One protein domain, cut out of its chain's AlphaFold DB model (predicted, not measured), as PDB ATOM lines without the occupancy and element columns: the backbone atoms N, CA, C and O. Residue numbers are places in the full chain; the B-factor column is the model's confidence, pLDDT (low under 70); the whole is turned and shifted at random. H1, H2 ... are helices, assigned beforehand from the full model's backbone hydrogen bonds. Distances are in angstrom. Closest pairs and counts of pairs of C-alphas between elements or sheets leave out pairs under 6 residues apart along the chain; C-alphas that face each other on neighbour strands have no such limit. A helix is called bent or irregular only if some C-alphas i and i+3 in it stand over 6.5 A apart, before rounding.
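Overview. This is residues 4 to 81 of the 251 residues of an uncharacterized protein of Gongylonema pulchrum (UniProt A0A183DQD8). Two helical hairpins, H1 with H2 and H4 with H5, pack together so that H2 and H4 lie between H1 and the long helix H5, and the four helices run roughly lengthwise at shallow tilts. The short helix H3 spans one side of this group, reaching from the first half of H1 to the later part of H5, which makes much of the long axis. The printed part has 78 residues with five named helices, H1 to H5 in that order, and no named strand; the class is all helix. The whole is compact, with a radius of gyration of the C-alphas of 12.4 A, yet elongated, spanning 42 by 26 by 18 A.

Arrangement. H1, residues 4 to 16, and H2, residues 20 to 31, form a helical hairpin: they touch at a shallow tilt of 27 degrees, opposite ways, and their closest C-alphas, those of Cys 13 and Ala 26, are 5.2 A apart. H3, residues 37 to 43, touches H1 through residues 6 to 11 of H1 alone, at a steep tilt of 52 degrees; the closest C-alphas, of Leu 7 and Val 39, are 6.3 A apart. H4, residues 45 to 52, touches H1 through residues 10 to 14 of H1 alone, the same way at a shallow tilt of 19 degrees, with the C-alphas of Val 14 and Val 45 closest at 6.5 A. H5, residues 59 to 79, forms a helical hairpin with H4, opposite ways at a shallow tilt of 29 degrees; the closest C-alphas, of Val 49 and Ala 62, are 6.0 A apart. H5 also touches H2, the same way at 29 degrees, a shallow tilt, with residues 61 to 65 of H5 and 27 to 31 of H2 alone; the C-alphas of Ala 31 and Leu 65 are closest at 6.2 A. H3 and H5 only just touch, with 3 pairs of C-alphas within 8 A, the closest being Val 37 and Ala 73 at 5.9 A. H2 and H4 are near each other, while H1 and H5 are apart. In H1, H3 and H5 every O i to N i+4 pair is within hydrogen-bond range; in H2 it is 6 of 8 and in H4 3 of 4.

Along the chain. H1 begins at C-alpha 4 (9.928, 27.924, 38.143) and is 18.6 A long from first to last C-alpha. H2 is 17.6 A long and irregular, with C-alphas 21 and 24 7.4 A apart. H3 is 10.1 A long and H4 11.2 A. H5, 30.6 A long, runs from C-alpha 59 (29.720, 47.694, 44.833) to C-alpha 79 (6.113, 35.073, 59.744).

Size, cuts and confidence. The two C-alphas farthest apart, those of Asn 21 and Lys 81, are 42.9 A apart. The printed part has no cut. The links H1 to H2, H2 to H3 and H3 to H4 are tight, and that from H4 to H5 is short. The mean pLDDT of the printed part is 94.2, and residues 80 to 81 are under 70.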
ATOM      1  N   ASP A   4       9.112  28.390  39.274       91.75
ATOM      2  CA  ASP A   4       9.928  27.924  38.143       91.75
ATOM      3  C   ASP A   4      10.208  29.014  37.103       91.75
ATOM      4  O   ASP A   4      11.287  29.086  36.506       91.75
ATOM      5  N   LYS A   5       9.245  29.916  36.886       92.88
ATOM      6  CA  LYS A   5       9.424  31.052  35.973       92.88
ATOM      7  C   LYS A   5      10.374  32.087  36.575       92.88
ATOM      8  O   LYS A   5      11.083  32.758  35.823       92.88
ATOM      9  N   MET A   6      10.396  32.226  37.901       93.50
ATOM     10  CA  MET A   6      11.332  33.103  38.607       93.50
ATOM     11  C   MET A   6      12.745  32.519  38.598       93.50
ATOM     12  O   MET A   6      13.677  33.235  38.234       93.50
ATOM     13  N   LEU A   7      12.891  31.217  38.862       94.88
ATOM     14  CA  LEU A   7      14.168  30.497  38.805       94.88
ATOM     15  C   LEU A   7      14.850  30.682  37.445       94.88
ATOM     16  O   LEU A   7      15.969  31.190  37.382       94.88
ATOM     17  N   LYS A   8      14.137  30.423  36.340       96.06
ATOM     18  CA  LYS A   8      14.679  30.608  34.979       96.06
ATOM     19  C   LYS A   8      15.135  32.045  34.703       96.06
ATOM     20  O   LYS A   8      16.127  32.267  34.003       96.06
ATOM     21  N   LYS A   9      14.418  33.047  35.229       96.50
ATOM     22  CA  LYS A   9      14.799  34.464  35.092       96.50
ATOM     23  C   LYS A   9      16.057  34.784  35.893       96.50
ATOM     24  O   LYS A   9      16.944  35.452  35.363       96.50
ATOM     25  N   VAL A  10      16.139  34.301  37.131       97.06
ATOM     26  CA  VAL A  10      17.293  34.505  38.016       97.06
ATOM     27  C   VAL A  10      18.528  33.834  37.424       97.06
ATOM     28  O   VAL A  10      19.546  34.495  37.261       97.06
ATOM     29  N   GLU A  11      18.428  32.583  36.973       96.88
ATOM     30  CA  GLU A  11      19.522  31.865  36.306       96.88
ATOM     31  C   GLU A  11      20.009  32.575  35.040       96.88
ATOM     32  O   GLU A  11      21.210  32.642  34.766       96.88
ATOM     33  N   LYS A  12      19.088  33.141  34.250       97.81
ATOM     34  CA  LYS A  12      19.457  33.967  33.096       97.81
ATOM     35  C   LYS A  12      20.253  35.199  33.532       97.81
ATOM     36  O   LYS A  12      21.252  35.506  32.890       97.81
ATOM     37  N   CYS A  13      19.856  35.869  34.614       97.12
ATOM     38  CA  CYS A  13      20.596  37.016  35.147       97.12
ATOM     39  C   CYS A  13      21.964  36.598  35.705       97.12
ATOM     40  O   CYS A  13      22.954  37.241  35.384       97.12
ATOM     41  N   VAL A  14      22.054  35.484  36.437       97.00
ATOM     42  CA  VAL A  14      23.325  34.934  36.949       97.00
ATOM     43  C   VAL A  14      24.307  34.655  35.812       97.00
ATOM     44  O   VAL A  14      25.482  34.996  35.917       97.00
ATOM     45  N   ARG A  15      23.839  34.102  34.684       97.56
ATOM     46  CA  ARG A  15      24.684  33.931  33.490       97.56
ATOM     47  C   ARG A  15      25.187  35.263  32.931       97.56
ATOM     48  O   ARG A  15      26.318  35.322  32.465       97.56
ATOM     49  N   MET A  16      24.383  36.323  33.002       97.00
ATOM     50  CA  MET A  16      24.790  37.663  32.565       97.00
ATOM     51  C   MET A  16      25.824  38.306  33.496       97.00
ATOM     52  O   MET A  16      26.649  39.063  33.000       97.00
ATOM     53  N   LEU A  17      25.840  37.964  34.791       96.56
ATOM     54  CA  LEU A  17      26.842  38.467  35.747       96.56
ATOM     55  C   LEU A  17      28.273  38.007  35.431       96.56
ATOM     56  O   LEU A  17      29.220  38.589  35.943       96.56
ATOM     57  N   LYS A  18      28.445  36.992  34.575       96.38
ATOM     58  CA  LYS A  18      29.764  36.558  34.089       96.38
ATOM     59  C   LYS A  18      30.374  37.507  33.052       96.38
ATOM     60  O   LYS A  18      31.538  37.347  32.706       96.38
ATOM     61  N   HIS A  19      29.592  38.441  32.517       96.88
ATOM     62  CA  HIS A  19      30.030  39.375  31.485       96.88
ATOM     63  C   HIS A  19      30.009  40.795  32.042       96.88
ATOM     64  O   HIS A  19      28.933  41.324  32.318       96.88
ATOM     65  N   GLU A  20      31.179  41.421  32.171       94.69
ATOM     66  CA  GLU A  20      31.360  42.720  32.838       94.69
ATOM     67  C   GLU A  20      30.468  43.833  32.277       94.69
ATOM     68  O   GLU A  20      29.866  44.598  33.029       94.69
ATOM     69  N   ASN A  21      30.279  43.851  30.958       96.50
ATOM     70  CA  ASN A  21      29.428  44.813  30.257       96.50
ATOM     71  C   ASN A  21      27.918  44.617  30.486       96.50
ATOM     72  O   ASN A  21      27.116  45.465  30.103       96.50
ATOM     73  N   LYS A  22      27.501  43.492  31.074       97.81
ATOM     74  CA  LYS A  22      26.093  43.165  31.345       97.81
ATOM     75  C   LYS A  22      25.766  43.158  32.835       97.81
ATOM     76  O   LYS A  22      24.597  42.951  33.172       97.81
ATOM     77  N   ILE A  23      26.749  43.389  33.712       97.50
ATOM     78  CA  ILE A  23      26.573  43.322  35.169       97.50
ATOM     79  C   ILE A  23      25.527  44.334  35.639       97.50
ATOM     80  O   ILE A  23      24.556  43.919  36.268       97.50
ATOM     81  N   GLY A  24      25.658  45.614  35.275       97.19
ATOM     82  CA  GLY A  24      24.705  46.651  35.700       97.19
ATOM     83  C   GLY A  24      23.262  46.330  35.292       97.19
ATOM     84  O   GLY A  24      22.352  46.310  36.119       97.19
ATOM     85  N   TYR A  25      23.049  45.933  34.032       98.00
ATOM     86  CA  TYR A  25      21.721  45.519  33.563       98.00
ATOM     87  C   TYR A  25      21.182  44.296  34.324       98.00
ATOM     88  O   TYR A  25      19.994  44.226  34.643       98.00
ATOM     89  N   ALA A  26      22.037  43.314  34.618       98.12
ATOM     90  CA  ALA A  26      21.647  42.125  35.363       98.12
ATOM     91  C   ALA A  26      21.281  42.447  36.822       98.12
ATOM     92  O   ALA A  26      20.265  41.938  37.300       98.12
ATOM     93  N   LEU A  27      22.038  43.317  37.503       97.69
ATOM     94  CA  LEU A  27      21.738  43.783  38.863       97.69
ATOM     95  C   LEU A  27      20.406  44.535  38.916       97.69
ATOM     96  O   LEU A  27      19.542  44.198  39.728       97.69
ATOM     97  N   GLN A  28      20.173  45.456  37.977       97.50
ATOM     98  CA  GLN A  28      18.907  46.182  37.880       97.50
ATOM     99  C   GLN A  28      17.717  45.235  37.655       97.50
ATOM    100  O   GLN A  28      16.627  45.433  38.200       97.50
ATOM    101  N   ARG A  29      17.907  44.174  36.861       97.44
ATOM    102  CA  ARG A  29      16.869  43.160  36.633       97.44
ATOM    103  C   ARG A  29      16.611  42.318  37.878       97.44
ATOM    104  O   ARG A  29      15.453  42.043  38.173       97.44
ATOM    105  N   LEU A  30      17.661  41.939  38.605       97.25
ATOM    106  CA  LEU A  30      17.556  41.208  39.869       97.25
ATOM    107  C   LEU A  30      16.850  42.031  40.954       97.25
ATOM    108  O   LEU A  30      16.065  41.468  41.711       97.25
ATOM    109  N   ALA A  31      17.054  43.350  40.988       96.88
ATOM    110  CA  ALA A  31      16.379  44.255  41.921       96.88
ATOM    111  C   ALA A  31      14.861  44.376  41.679       96.88
ATOM    112  O   ALA A  31      14.105  44.667  42.607       96.88
ATOM    113  N   LYS A  32      14.409  44.145  40.440       96.94
ATOM    114  CA  LYS A  32      12.987  44.166  40.053       96.94
ATOM    115  C   LYS A  32      12.270  42.832  40.281       96.94
ATOM    116  O   LYS A  32      11.053  42.777  40.143       96.94
ATOM    117  N   ILE A  33      13.000  41.750  40.549       95.50
ATOM    118  CA  ILE A  33      12.409  40.429  40.782       95.50
ATOM    119  C   ILE A  33      12.072  40.305  42.268       95.50
ATOM    120  O   ILE A  33      12.947  40.466  43.119       95.50
ATOM    121  N   ASP A  34      10.820  39.965  42.569       92.25
ATOM    122  CA  ASP A  34      10.383  39.650  43.929       92.25
ATOM    123  C   ASP A  34      11.009  38.334  44.377       92.25
ATOM    124  O   ASP A  34      10.569  37.238  44.031       92.25
ATOM    125  N   MET A  35      12.112  38.458  45.103       93.19
ATOM    126  CA  MET A  35      12.909  37.320  45.514       93.19
ATOM    127  C   MET A  35      12.290  36.638  46.738       93.19
ATOM    128  O   MET A  35      11.963  37.308  47.716       93.19
ATOM    129  N   THR A  36      12.195  35.310  46.714       95.00
ATOM    130  CA  THR A  36      11.796  34.488  47.866       95.00
ATOM    131  C   THR A  36      13.003  33.764  48.461       95.00
ATOM    132  O   THR A  36      14.050  33.630  47.819       95.00
ATOM    133  N   VAL A  37      12.877  33.298  49.707       94.75
ATOM    134  CA  VAL A  37      13.955  32.567  50.393       94.75
ATOM    135  C   VAL A  37      14.298  31.274  49.648       94.75
ATOM    136  O   VAL A  37      15.478  30.985  49.458       94.75
ATOM    137  N   ASP A  38      13.301  30.561  49.125       94.31
ATOM    138  CA  ASP A  38      13.512  29.325  48.363       94.31
ATOM    139  C   ASP A  38      14.283  29.562  47.066       94.31
ATOM    140  O   ASP A  38      15.196  28.805  46.730       94.31
ATOM    141  N   VAL A  39      13.959  30.640  46.343       95.31
ATOM    142  CA  VAL A  39      14.667  31.010  45.111       95.31
ATOM    143  C   VAL A  39      16.119  31.378  45.416       95.31
ATOM    144  O   VAL A  39      17.020  30.934  44.700       95.31
ATOM    145  N   LEU A  40      16.376  32.137  46.487       94.94
ATOM    146  CA  LEU A  40      17.738  32.483  46.915       94.94
ATOM    147  C   LEU A  40      18.562  31.244  47.268       94.94
ATOM    148  O   LEU A  40      19.718  31.148  46.850       94.94
ATOM    149  N   SER A  41      17.966  30.311  48.011       94.50
ATOM    150  CA  SER A  41      18.617  29.075  48.443       94.50
ATOM    151  C   SER A  41      18.906  28.144  47.269       94.50
ATOM    152  O   SER A  41      20.012  27.630  47.160       94.50
ATOM    153  N   LYS A  42      17.959  27.969  46.339       95.81
ATOM    154  CA  LYS A  42      18.140  27.089  45.172       95.81
ATOM    155  C   LYS A  42      19.162  27.640  44.176       95.81
ATOM    156  O   LYS A  42      20.015  26.907  43.684       95.81
ATOM    157  N   THR A  43      19.093  28.937  43.872       96.12
ATOM    158  CA  THR A  43      19.908  29.537  42.796       96.12
ATOM    159  C   THR A  43      21.295  29.975  43.239       96.12
ATOM    160  O   THR A  43      22.151  30.214  42.389       96.12
ATOM    161  N   HIS A  44      21.523  30.138  44.544       95.75
ATOM    162  CA  HIS A  44      22.771  30.668  45.102       95.75
ATOM    163  C   HIS A  44      23.189  32.032  44.519       95.75
ATOM    164  O   HIS A  44      24.347  32.439  44.634       95.75
ATOM    165  N   VAL A  45      22.245  32.794  43.947       97.00
ATOM    166  CA  VAL A  45      22.503  34.105  43.324       97.00
ATOM    167  C   VAL A  45      23.153  35.094  44.297       97.00
ATOM    168  O   VAL A  45      23.943  35.944  43.891       97.00
ATOM    169  N   ARG A  46      22.898  34.935  45.602       96.38
ATOM    170  CA  ARG A  46      23.524  35.727  46.667       96.38
ATOM    171  C   ARG A  46      25.050  35.651  46.640       96.38
ATOM    172  O   ARG A  46      25.693  36.663  46.882       96.38
ATOM    173  N   LEU A  47      25.622  34.481  46.353       96.69
ATOM    174  CA  LEU A  47      27.076  34.300  46.314       96.69
ATOM    175  C   LEU A  47      27.685  35.024  45.111       96.69
ATOM    176  O   LEU A  47      28.656  35.758  45.269       96.69
ATOM    177  N   ALA A  48      27.057  34.896  43.939       96.69
ATOM    178  CA  ALA A  48      27.476  35.609  42.735       96.69
ATOM    179  C   ALA A  48      27.432  37.133  42.929       96.69
ATOM    180  O   ALA A  48      28.397  37.816  42.605       96.69
ATOM    181  N   VAL A  49      26.358  37.671  43.518       97.31
ATOM    182  CA  VAL A  49      26.261  39.116  43.802       97.31
ATOM    183  C   VAL A  49      27.236  39.548  44.905       97.31
ATOM    184  O   VAL A  49      27.778  40.645  44.840       97.31
ATOM    185  N   SER A  50      27.531  38.686  45.882       97.44
ATOM    186  CA  SER A  50      28.535  38.967  46.917       97.44
ATOM    187  C   SER A  50      29.956  39.061  46.366       97.44
ATOM    188  O   SER A  50      30.753  39.810  46.915       97.44
ATOM    189  N   ALA A  51      30.292  38.345  45.294       96.31
ATOM    190  CA  ALA A  51      31.584  38.525  44.633       96.31
ATOM    191  C   ALA A  51      31.709  39.932  44.013       96.31
ATOM    192  O   ALA A  51      32.773  40.541  44.056       96.31
ATOM    193  N   LEU A  52      30.600  40.493  43.519       94.88
ATOM    194  CA  LEU A  52      30.566  41.814  42.883       94.88
ATOM    195  C   LEU A  52      30.724  42.975  43.865       94.88
ATOM    196  O   LEU A  52      31.019  44.084  43.433       94.88
ATOM    197  N   THR A  53      30.582  42.750  45.174       95.06
ATOM    198  CA  THR A  53      30.829  43.815  46.161       95.06
ATOM    199  C   THR A  53      32.305  44.192  46.279       95.06
ATOM    200  O   THR A  53      32.614  45.175  46.944       95.06
ATOM    201  N   MET A  54      33.204  43.414  45.666       91.75
ATOM    202  CA  MET A  54      34.628  43.741  45.559       91.75
ATOM    203  C   MET A  54      34.931  44.641  44.351       91.75
ATOM    204  O   MET A  54      36.008  45.219  44.276       91.75
ATOM    205  N   ASN A  55      33.981  44.801  43.422       91.31
ATOM    206  CA  ASN A  55      34.158  45.633  42.234       91.31
ATOM    207  C   ASN A  55      33.780  47.084  42.536       91.31
ATOM    208  O   ASN A  55      32.643  47.348  42.923       91.31
ATOM    209  N   GLN A  56      34.679  48.031  42.271       93.19
ATOM    210  CA  GLN A  56      34.464  49.449  42.585       93.19
ATOM    211  C   GLN A  56      33.221  50.038  41.893       93.19
ATOM    212  O   GLN A  56      32.461  50.771  42.517       93.19
ATOM    213  N   THR A  57      32.952  49.648  40.644       95.50
ATOM    214  CA  THR A  57      31.839  50.183  39.837       95.50
ATOM    215  C   THR A  57      30.457  49.735  40.315       95.50
ATOM    216  O   THR A  57      29.508  50.508  40.266       95.50
ATOM    217  N   TYR A  58      30.323  48.487  40.770       96.31
ATOM    218  CA  TYR A  58      29.016  47.871  41.057       96.31
ATOM    219  C   TYR A  58      28.789  47.597  42.549       96.31
ATOM    220  O   TYR A  58      27.764  47.029  42.930       96.31
ATOM    221  N   CYS A  59      29.740  47.987  43.404       95.00
ATOM    222  CA  CYS A  59      29.720  47.694  44.833       95.00
ATOM    223  C   CYS A  59      28.464  48.238  45.526       95.00
ATOM    224  O   CYS A  59      27.832  47.510  46.295       95.00
ATOM    225  N   ALA A  60      28.077  49.484  45.233       96.75
ATOM    226  CA  ALA A  60      26.925  50.130  45.859       96.75
ATOM    227  C   ALA A  60      25.615  49.379  45.556       96.75
ATOM    228  O   ALA A  60      24.941  48.914  46.478       96.75
ATOM    229  N   GLU A  61      25.314  49.161  44.272       97.25
ATOM    230  CA  GLU A  61      24.107  48.450  43.828       97.25
ATOM    231  C   GLU A  61      24.068  47.002  44.340       97.25
ATOM    232  O   GLU A  61      23.034  46.515  44.808       97.25
ATOM    233  N   ALA A  62      25.207  46.299  44.299       97.62
ATOM    234  CA  ALA A  62      25.302  44.930  44.793       97.62
ATOM    235  C   ALA A  62      25.036  44.850  46.307       97.62
ATOM    236  O   ALA A  62      24.336  43.942  46.766       97.62
ATOM    237  N   ARG A  63      25.555  45.802  47.098       97.50
ATOM    238  CA  ARG A  63      25.325  45.863  48.551       97.50
ATOM    239  C   ARG A  63      23.865  46.141  48.888       97.50
ATOM    240  O   ARG A  63      23.315  45.446  49.747       97.50
ATOM    241  N   GLU A  64      23.237  47.093  48.204       97.69
ATOM    242  CA  GLU A  64      21.819  47.413  48.396       97.69
ATOM    243  C   GLU A  64      20.937  46.187  48.111       97.69
ATOM    244  O   GLU A  64      20.091  45.800  48.926       97.69
ATOM    245  N   LEU A  65      21.204  45.494  46.999       97.50
ATOM    246  CA  LEU A  65      20.481  44.285  46.621       97.50
ATOM    247  C   LEU A  65      20.633  43.169  47.669       97.50
ATOM    248  O   LEU A  65      19.645  42.548  48.078       97.50
ATOM    249  N   LEU A  66      21.854  42.943  48.168       97.62
ATOM    250  CA  LEU A  66      22.113  41.976  49.240       97.62
ATOM    251  C   LEU A  66      21.408  42.356  50.544       97.62
ATOM    252  O   LEU A  66      20.911  41.476  51.252       97.62
ATOM    253  N   GLN A  67      21.352  43.644  50.881       97.12
ATOM    254  CA  GLN A  67      20.643  44.129  52.060       97.12
ATOM    255  C   GLN A  67      19.138  43.879  51.942       97.12
ATOM    256  O   GLN A  67      18.535  43.369  52.892       97.12
ATOM    257  N   ARG A  68      18.545  44.128  50.770       97.38
ATOM    258  CA  ARG A  68      17.137  43.823  50.499       97.38
ATOM    259  C   ARG A  68      16.838  42.333  50.677       97.38
ATOM    260  O   ARG A  68      15.897  41.977  51.386       97.38
ATOM    261  N   TRP A  69      17.673  41.447  50.134       97.00
ATOM    262  CA  TRP A  69      17.515  39.995  50.312       97.00
ATOM    263  C   TRP A  69      17.710  39.533  51.761       97.00
ATOM    264  O   TRP A  69      17.000  38.638  52.221       97.00
ATOM    265  N   LYS A  70      18.615  40.163  52.521       96.12
ATOM    266  CA  LYS A  70      18.748  39.908  53.967       96.12
ATOM    267  C   LYS A  70      17.471  40.269  54.726       96.12
ATOM    268  O   LYS A  70      17.132  39.575  55.682       96.12
ATOM    269  N   SER A  71      16.787  41.347  54.346       95.19
ATOM    270  CA  SER A  71      15.505  41.725  54.952       95.19
ATOM    271  C   SER A  71      14.402  40.725  54.602       95.19
ATOM    272  O   SER A  71      13.668  40.312  55.491       95.19
ATOM    273  N   VAL A  72      14.345  40.241  53.354       94.38
ATOM    274  CA  VAL A  72      13.414  39.166  52.952       94.38
ATOM    275  C   VAL A  72      13.614  37.909  53.804       94.38
ATOM    276  O   VAL A  72      12.652  37.389  54.364       94.38
ATOM    277  N   ALA A  73      14.860  37.455  53.965       93.38
ATOM    278  CA  ALA A  73      15.169  36.270  54.766       93.38
ATOM    279  C   ALA A  73      14.818  36.444  56.255       93.38
ATOM    280  O   ALA A  73      14.336  35.509  56.893       93.38
ATOM    281  N   ARG A  74      15.023  37.645  56.811       93.50
ATOM    282  CA  ARG A  74      14.614  37.966  58.189       93.50
ATOM    283  C   ARG A  74      13.096  37.963  58.345       93.50
ATOM    284  O   ARG A  74      12.588  37.362  59.285       93.50
ATOM    285  N   ASN A  75      12.380  38.574  57.408       91.12
ATOM    286  CA  ASN A  75      10.923  38.670  57.456       91.12
ATOM    287  C   ASN A  75      10.247  37.302  57.294       91.12
ATOM    288  O   ASN A  75       9.221  37.061  57.927       91.12
ATOM    289  N   ALA A  76      10.826  36.395  56.503       88.88
ATOM    290  CA  ALA A  76      10.333  35.024  56.381       88.88
ATOM    291  C   ALA A  76      10.363  34.281  57.731       88.88
ATOM    292  O   ALA A  76       9.353  33.718  58.136       88.88
ATOM    293  N   ARG A  77      11.467  34.397  58.488       81.25
ATOM    294  CA  ARG A  77      11.606  33.781  59.825       81.25
ATOM    295  C   ARG A  77      10.623  34.328  60.864       81.25
ATOM    296  O   ARG A  77      10.290  33.636  61.821       81.25
ATOM    297  N   ILE A  78      10.201  35.583  60.727       79.69
ATOM    298  CA  ILE A  78       9.261  36.212  61.668       79.69
ATOM    299  C   ILE A  78       7.831  35.734  61.397       79.69
ATOM    300  O   ILE A  78       7.099  35.458  62.345       79.69
ATOM    301  N   LYS A  79       7.448  35.568  60.124       71.38
ATOM    302  CA  LYS A  79       6.113  35.073  59.744       71.38
ATOM    303  C   LYS A  79       5.850  33.641  60.214       71.38
ATOM    304  O   LYS A  79       4.713  33.319  60.535       71.38
ATOM    305  N   GLU A  80       6.886  32.814  60.322       61.22
ATOM    306  CA  GLU A  80       6.774  31.464  60.893       61.22
ATOM    307  C   GLU A  80       6.535  31.473  62.414       61.22
ATOM    308  O   GLU A  80       5.965  30.530  62.952       61.22
ATOM    309  N   LYS A  81       6.921  32.544  63.121       59.03
ATOM    310  CA  LYS A  81       6.778  32.650  64.585       59.03
ATOM    311  C   LYS A  81       5.463  33.277  65.049       59.03
ATOM    312  O   LYS A  81       5.133  33.157  66.225       59.03
TER     313      LYS A  81